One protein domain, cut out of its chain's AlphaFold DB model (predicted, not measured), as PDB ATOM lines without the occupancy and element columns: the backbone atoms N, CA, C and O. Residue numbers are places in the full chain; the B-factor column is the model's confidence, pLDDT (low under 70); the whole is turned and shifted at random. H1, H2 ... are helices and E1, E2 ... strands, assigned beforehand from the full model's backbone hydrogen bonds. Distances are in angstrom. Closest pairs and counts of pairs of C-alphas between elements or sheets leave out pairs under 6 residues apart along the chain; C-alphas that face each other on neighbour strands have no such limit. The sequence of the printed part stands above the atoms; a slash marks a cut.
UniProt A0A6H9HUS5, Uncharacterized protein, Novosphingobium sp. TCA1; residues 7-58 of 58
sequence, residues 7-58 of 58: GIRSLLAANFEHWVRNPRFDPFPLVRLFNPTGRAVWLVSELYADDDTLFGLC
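What this domain is: This is residues 7 to 58 of the 58 residues of an uncharacterized protein of Novosphingobium sp. TCA1 (UniProt A0A6H9HUS5). A small twisted sheet of three antiparallel strands, E1, E2 and E3, has one helix, H1, packed beside it at one end, chiefly by the inner strand E2, while the loop of the E1 and E2 hairpin makes the other end of an elongated shape. The link from H1 to E1 folds back from the far end of the helix to the sheet. The printed part has 52 residues, with one named helix and three named strands in the order H1, E1, E2, E3; the sheet's order is E1, E2, E3 and the class is mixed, helices and strands. The whole is only just compact, close to loose, with a radius of gyration of the C-alphas of 11.4 A and spans of 35 by 21 by 17 A.

How they stand to each other: The sheet is a meander, each strand the antiparallel neighbour of the one before: E1, residues 31 to 34, E2, residues 41 to 47, and E3, residues 54 to 57. It is only just strongly twisted, its C-alphas lying up to 4.2 A off the best plane. E1 and E2 form a hairpin, with 142 degrees between their directions; N 33 and O 42 are 2.9 A apart, within hydrogen-bond range, as are N 44 and O 31 at 2.9 A. E2 and E3 form a second hairpin, at 138 degrees, with N 45 and O 55 at 3.0 A and N 57 and O 43 at 2.9 A. The edge strands E1 and E3 are apart. H1, residues 7 to 21, is on the sheet but at the sheet's level, with a height over the sheet of 0.8 A. Its closest C-alphas to E2 are those of Leu 12 and Glu 46, 4.4 A apart. H1 and E3 are near each other, with 6 pairs of C-alphas within 10 A. The closest C-alphas of H1 and E1, those of Ile 8 and Val 31, are 7.8 A apart. In H1 every O i to N i+4 pair is within hydrogen-bond range.

Where its parts are: E2, Val 41 to Leu 47, is the longest strand by residues and measures 17.1 A from first to last C-alpha. E1, Val 31 to Phe 34, measures 10.0 A, and E3, Leu 54 to Leu 57, measures 10.1 A, ending at C-alpha 57 (-25.442, 31.307, -28.867). H1 runs 21.5 A from C-alpha 7 at (-17.081, 12.228, -29.872) to C-alpha 21 at (-14.914, 25.622, -46.574).

The domain as a whole: The two C-alphas farthest apart are those of Arg 21 and Thr 37, 35.6 A. The printed part has no cut and ends at Cys 58, the chain's last residue. The links H1 to E1, E1 to E2 and E2 to E3 are short. The mean pLDDT of the printed part is 94.3, and no printed residue is under 70.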
ATOM      1  N   GLY A   7     -16.172  12.270 -28.721       96.62
ATOM      2  CA  GLY A   7     -17.081  12.228 -29.872       96.62
ATOM      3  C   GLY A   7     -17.762  13.570 -30.151       96.62
ATOM      4  O   GLY A   7     -17.820  14.000 -31.298       96.62
ATOM      5  N   ILE A   8     -18.208  14.274 -29.106       96.56
ATOM      6  CA  ILE A   8     -18.790  15.614 -29.256       96.56
ATOM      7  C   ILE A   8     -17.748  16.613 -29.765       96.56
ATOM      8  O   ILE A   8     -18.053  17.402 -30.651       96.56
ATOM      9  N   ARG A   9     -16.506  16.548 -29.267       96.75
ATOM     10  CA  ARG A   9     -15.415  17.408 -29.760       96.75
ATOM     11  C   ARG A   9     -15.134  17.166 -31.239       96.75
ATOM     12  O   ARG A   9     -15.022  18.127 -31.988       96.75
ATOM     13  N   SER A  10     -15.091  15.905 -31.673       97.31
ATOM     14  CA  SER A  10     -14.908  15.567 -33.089       97.31
ATOM     15  C   SER A  10     -16.028  16.116 -33.975       97.31
ATOM     16  O   SER A  10     -15.741  16.617 -35.057       97.31
ATOM     17  N   LEU A  11     -17.286  16.063 -33.525       98.06
ATOM     18  CA  LEU A  11     -18.413  16.612 -34.287       98.06
ATOM     19  C   LEU A  11     -18.377  18.148 -34.355       98.06
ATOM     20  O   LEU A  11     -18.579  18.715 -35.423       98.06
ATOM     21  N   LEU A  12     -18.064  18.820 -33.244       97.94
ATOM     22  CA  LEU A  12     -17.914  20.280 -33.202       97.94
ATOM     23  C   LEU A  12     -16.753  20.770 -34.084       97.94
ATOM     24  O   LEU A  12     -16.891  21.773 -34.780       97.94
ATOM     25  N   ALA A  13     -15.627  20.051 -34.096       97.88
ATOM     26  CA  ALA A  13     -14.503  20.352 -34.982       97.88
ATOM     27  C   ALA A  13     -14.873  20.125 -36.457       97.88
ATOM     28  O   ALA A  13     -14.529  20.931 -37.316       97.88
ATOM     29  N   ALA A  14     -15.637  19.070 -36.763       98.19
ATOM     30  CA  ALA A  14     -16.134  18.833 -38.117       98.19
ATOM     31  C   ALA A  14     -17.061  19.960 -38.606       98.19
ATOM     32  O   ALA A  14     -16.990  20.338 -39.776       98.19
ATOM     33  N   ASN A  15     -17.885  20.530 -37.719       98.19
ATOM     34  CA  ASN A  15     -18.694  21.702 -38.053       98.19
ATOM     35  C   ASN A  15     -17.816  22.920 -38.390       98.19
ATOM     36  O   ASN A  15     -18.056  23.562 -39.413       98.19
ATOM     37  N   PHE A  16     -16.765  23.190 -37.603       97.81
ATOM     38  CA  PHE A  16     -15.808  24.267 -37.888       97.81
ATOM     39  C   PHE A  16     -15.114  24.082 -39.245       97.81
ATOM     40  O   PHE A  16     -15.101  24.993 -40.070       97.81
ATOM     41  N   GLU A  17     -14.606  22.880 -39.527       97.88
ATOM     42  CA  GLU A  17     -13.959  22.555 -40.806       97.88
ATOM     43  C   GLU A  17     -14.894  22.740 -42.011       97.88
ATOM     44  O   GLU A  17     -14.465  23.157 -43.092       97.88
ATOM     45  N   HIS A  18     -16.186  22.447 -41.845       97.75
ATOM     46  CA  HIS A  18     -17.183  22.679 -42.885       97.75
ATOM     47  C   HIS A  18     -17.448  24.178 -43.072       97.75
ATOM     48  O   HIS A  18     -17.472  24.651 -44.209       97.75
ATOM     49  N   TRP A  19     -17.565  24.938 -41.981       96.31
ATOM     50  CA  TRP A  19     -17.732  26.390 -42.031       96.31
ATOM     51  C   TRP A  19     -16.554  27.089 -42.728       96.31
ATOM     52  O   TRP A  19     -16.767  27.938 -43.591       96.31
ATOM     53  N   VAL A  20     -15.310  26.669 -42.462       96.81
ATOM     54  CA  VAL A  20     -14.107  27.201 -43.136       96.81
ATOM     55  C   VAL A  20     -14.185  27.031 -44.660       96.81
ATOM     56  O   VAL A  20     -13.763  27.910 -45.412       96.81
ATOM     57  N   ARG A  21     -14.742  25.911 -45.137       97.69
ATOM     58  CA  ARG A  21     -14.914  25.622 -46.574       97.69
ATOM     59  C   ARG A  21     -16.149  26.294 -47.170       97.69
ATOM     60  O   ARG A  21     -16.187  26.544 -48.373       97.69
ATOM     61  N   ASN A  22     -17.160  26.554 -46.348       97.38
ATOM     62  CA  ASN A  22     -18.425  27.151 -46.738       97.38
ATOM     63  C   ASN A  22     -18.937  28.082 -45.625       97.38
ATOM     64  O   ASN A  22     -19.701  27.634 -44.772       97.38
ATOM     65  N   PRO A  23     -18.614  29.388 -45.663       93.94
ATOM     66  CA  PRO A  23     -19.033  30.337 -44.625       93.94
ATOM     67  C   PRO A  23     -20.552  30.537 -44.490       93.94
ATOM     68  O   PRO A  23     -20.996  31.246 -43.592       93.94
ATOM     69  N   ARG A  24     -21.362  29.961 -45.394       96.69
ATOM     70  CA  ARG A  24     -22.834  29.926 -45.295       96.69
ATOM     71  C   ARG A  24     -23.368  28.678 -44.588       96.69
ATOM     72  O   ARG A  24     -24.581  28.517 -44.499       96.69
ATOM     73  N   PHE A  25     -22.498  27.764 -44.176       96.19
ATOM     74  CA  PHE A  25     -22.888  26.607 -43.386       96.19
ATOM     75  C   PHE A  25     -23.357  27.071 -42.003       96.19
ATOM     76  O   PHE A  25     -22.623  27.773 -41.314       96.19
ATOM     77  N   ASP A  26     -24.577  26.689 -41.630       94.50
ATOM     78  CA  ASP A  26     -25.234  27.061 -40.372       94.50
ATOM     79  C   ASP A  26     -25.618  25.774 -39.618       94.50
ATOM     80  O   ASP A  26     -26.708  25.225 -39.824       94.50
ATOM     81  N   PRO A  27     -24.677  25.171 -38.866       95.81
ATOM     82  CA  PRO A  27     -24.914  23.906 -38.187       95.81
ATOM     83  C   PRO A  27     -25.875  24.056 -37.008       95.81
ATOM     84  O   PRO A  27     -25.829  25.015 -36.241       95.81
ATOM     85  N   PHE A  28     -26.684  23.022 -36.774       96.00
ATOM     86  CA  PHE A  28     -27.442  22.930 -35.531       96.00
ATOM     87  C   PHE A  28     -26.500  22.804 -34.319       96.00
ATOM     88  O   PHE A  28     -25.512  22.062 -34.389       96.00
ATOM     89  N   PRO A  29     -26.826  23.443 -33.178       96.62
ATOM     90  CA  PRO A  29     -26.076  23.257 -31.944       96.62
ATOM     91  C   PRO A  29     -26.052  21.791 -31.502       96.62
ATOM     92  O   PRO A  29     -27.079  21.110 -31.498       96.62
ATOM     93  N   LEU A  30     -24.881  21.319 -31.080       97.06
ATOM     94  CA  LEU A  30     -24.654  19.939 -30.638       97.06
ATOM     95  C   LEU A  30     -24.561  19.811 -29.117       97.06
ATOM     96  O   LEU A  30     -24.730  18.718 -28.573       97.06
ATOM     97  N   VAL A  31     -24.277  20.914 -28.419       95.62
ATOM     98  CA  VAL A  31     -24.091  20.920 -26.966       95.62
ATOM     99  C   VAL A  31     -24.878  22.051 -26.337       95.62
ATOM    100  O   VAL A  31     -24.903  23.171 -26.838       95.62
ATOM    101  N   ARG A  32     -25.484  21.747 -25.190       94.81
ATOM    102  CA  ARG A  32     -26.153  22.707 -24.323       94.81
ATOM    103  C   ARG A  32     -25.432  22.758 -22.979       94.81
ATOM    104  O   ARG A  32     -25.462  21.772 -22.244       94.81
ATOM    105  N   LEU A  33     -24.801  23.883 -22.659       91.88
ATOM    106  CA  LEU A  33     -24.094  24.097 -21.394       91.88
ATOM    107  C   LEU A  33     -24.883  25.051 -20.497       91.88
ATOM    108  O   LEU A  33     -25.442  26.043 -20.960       91.88
ATOM    109  N   PHE A  34     -24.920  24.754 -19.201       89.31
ATOM    110  CA  PHE A  34     -25.528  25.642 -18.214       89.31
ATOM    111  C   PHE A  34     -24.525  26.709 -17.784       89.31
ATOM    112  O   PHE A  34     -23.386  26.378 -17.451       89.31
ATOM    113  N   ASN A  35     -24.956  27.971 -17.743       82.12
ATOM    114  CA  ASN A  35     -24.164  29.026 -17.130       82.12
ATOM    115  C   ASN A  35     -24.245  28.895 -15.591       82.12
ATOM    116  O   ASN A  35     -25.340  28.987 -15.036       82.12
ATOM    117  N   PRO A  36     -23.121  28.710 -14.873       81.25
ATOM    118  CA  PRO A  36     -23.140  28.571 -13.416       81.25
ATOM    119  C   PRO A  36     -23.488  29.872 -12.672       81.25
ATOM    120  O   PRO A  36     -23.767  29.822 -11.477       81.25
ATOM    121  N   THR A  37     -23.469  31.033 -13.337       86.12
ATOM    122  CA  THR A  37     -23.708  32.348 -12.714       86.12
ATOM    123  C   THR A  37     -25.102  32.920 -12.986       86.12
ATOM    124  O   THR A  37     -25.424  34.000 -12.493       86.12
ATOM    125  N   GLY A  38     -25.963  32.221 -13.736       83.38
ATOM    126  CA  GLY A  38     -27.287  32.733 -14.089       83.38
ATOM    127  C   GLY A  38     -28.194  31.721 -14.785       83.38
ATOM    128  O   GLY A  38     -27.904  30.536 -14.850       83.38
ATOM    129  N   ARG A  39     -29.330  32.196 -15.314       85.81
ATOM    130  CA  ARG A  39     -30.328  31.348 -16.003       85.81
ATOM    131  C   ARG A  39     -30.033  31.118 -17.490       85.81
ATOM    132  O   ARG A  39     -30.813  30.448 -18.159       85.81
ATOM    133  N   ALA A  40     -28.957  31.713 -18.002       87.81
ATOM    134  CA  ALA A  40     -28.578  31.598 -19.402       87.81
ATOM    135  C   ALA A  40     -28.065  30.190 -19.733       87.81
ATOM    136  O   ALA A  40     -27.571  29.456 -18.870       87.81
ATOM    137  N   VAL A  41     -28.172  29.835 -21.005       92.25
ATOM    138  CA  VAL A  41     -27.740  28.550 -21.543       92.25
ATOM    139  C   VAL A  41     -26.904  28.823 -22.778       92.25
ATOM    140  O   VAL A  41     -27.325  29.580 -23.642       92.25
ATOM    141  N   TRP A  42     -25.751  28.171 -22.883       92.38
ATOM    142  CA  TRP A  42     -24.934  28.238 -24.089       92.38
ATOM    143  C   TRP A  42     -25.279  27.085 -25.023       92.38
ATOM    144  O   TRP A  42     -25.236  25.920 -24.617       92.38
ATOM    145  N   LEU A  43     -25.621  27.411 -26.266       95.31
ATOM    146  CA  LEU A  43     -25.835  26.457 -27.352       95.31
ATOM    147  C   LEU A  43     -24.619  26.491 -28.265       95.31
ATOM    148  O   LEU A  43     -24.394  27.490 -28.935       95.31
ATOM    149  N   VAL A  44     -23.839  25.416 -28.277       96.81
ATOM    150  CA  VAL A  44     -22.537  25.359 -28.949       96.81
ATOM    151  C   VAL A  44     -22.633  24.535 -30.225       96.81
ATOM    152  O   VAL A  44     -23.173  23.422 -30.209       96.81
ATOM    153  N   SER A  45     -22.079  25.068 -31.307       97.56
ATOM    154  CA  SER A  45     -22.152  24.504 -32.658       97.56
ATOM    155  C   SER A  45     -20.782  24.171 -33.256       97.56
ATOM    156  O   SER A  45     -20.694  23.212 -34.024       97.56
ATOM    157  N   GLU A  46     -19.700  24.840 -32.848       97.75
ATOM    158  CA  GLU A  46     -18.349  24.615 -33.377       97.75
ATOM    159  C   GLU A  46     -17.276  24.617 -32.283       97.75
ATOM    160  O   GLU A  46     -17.411  25.265 -31.241       97.75
ATOM    161  N   LEU A  47     -16.180  23.906 -32.560       97.56
ATOM    162  CA  LEU A  47     -14.921  23.940 -31.815       97.56
ATOM    163  C   LEU A  47     -13.826  24.383 -32.780       97.56
ATOM    164  O   LEU A  47     -13.646  23.767 -33.829       97.56
ATOM    165  N   TYR A  48     -13.117  25.449 -32.433       97.06
ATOM    166  CA  TYR A  48     -12.084  26.019 -33.289       97.06
ATOM    167  C   TYR A  48     -10.804  25.172 -33.275       97.06
ATOM    168  O   TYR A  48     -10.602  24.301 -32.430       97.06
ATOM    169  N   ALA A  49      -9.922  25.437 -34.244       95.81
ATOM    170  CA  ALA A  49      -8.683  24.684 -34.452       95.81
ATOM    171  C   ALA A  49      -7.678  24.751 -33.283       95.81
ATOM    172  O   ALA A  49      -6.736  23.963 -33.251       95.81
ATOM    173  N   ASP A  50      -7.866  25.669 -32.332       95.62
ATOM    174  CA  ASP A  50      -7.083  25.736 -31.092       95.62
ATOM    175  C   ASP A  50      -7.469  24.648 -30.072       95.62
ATOM    176  O   ASP A  50      -6.825  24.529 -29.031       95.62
ATOM    177  N   ASP A  51      -8.487  23.837 -30.384       90.75
ATOM    178  CA  ASP A  51      -9.026  22.766 -29.544       90.75
ATOM    179  C   ASP A  51      -9.531  23.258 -28.173       90.75
ATOM    180  O   ASP A  51      -9.695  22.456 -27.251       90.75
ATOM    181  N   ASP A  52      -9.835  24.553 -28.038       93.31
ATOM    182  CA  ASP A  52     -10.277  25.157 -26.773       93.31
ATOM    183  C   ASP A  52     -11.441  26.145 -26.946       93.31
ATOM    184  O   ASP A  52     -12.377  26.151 -26.142       93.31
ATOM    185  N   THR A  53     -11.456  26.928 -28.027       94.81
ATOM    186  CA  THR A  53     -12.481  27.952 -28.250       94.81
ATOM    187  C   THR A  53     -13.757  27.354 -28.848       94.81
ATOM    188  O   THR A  53     -13.737  26.707 -29.895       94.81
ATOM    189  N   LEU A  54     -14.898  27.612 -28.200       95.38
ATOM    190  CA  LEU A  54     -16.229  27.196 -28.651       95.38
ATOM    191  C   LEU A  54     -17.008  28.380 -29.236       95.38
ATOM    192  O   LEU A  54     -17.013  29.462 -28.651       95.38
ATOM    193  N   PHE A  55     -17.718  28.151 -30.340       95.19
ATOM    194  CA  PHE A  55     -18.666  29.113 -30.913       95.19
ATOM    195  C   PHE A  55     -20.110  28.678 -30.650       95.19
ATOM    196  O   PHE A  55     -20.424  27.483 -30.636       95.19
ATOM    197  N   GLY A  56     -20.992  29.649 -30.414       92.94
ATOM    198  CA  GLY A  56     -22.383  29.367 -30.101       92.94
ATOM    199  C   GLY A  56     -23.212  30.584 -29.698       92.94
ATOM    200  O   GLY A  56     -22.735  31.719 -29.687       92.94
ATOM    201  N   LEU A  57     -24.467  30.321 -29.341       92.31
ATOM    202  CA  LEU A  57     -25.442  31.307 -28.867       92.31
ATOM    203  C   LEU A  57     -25.529  31.302 -27.331       92.31
ATOM    204  O   LEU A  57     -25.326  30.259 -26.705       92.31
ATOM    205  N   CYS A  58     -25.866  32.453 -26.738       84.88
ATOM    206  CA  CYS A  58     -26.067  32.657 -25.298       84.88
ATOM    207  C   CYS A  58     -27.448  33.253 -25.004       84.88
ATOM    208  O   CYS A  58     -27.922  34.056 -25.837       84.88
TER     209      CYS A  58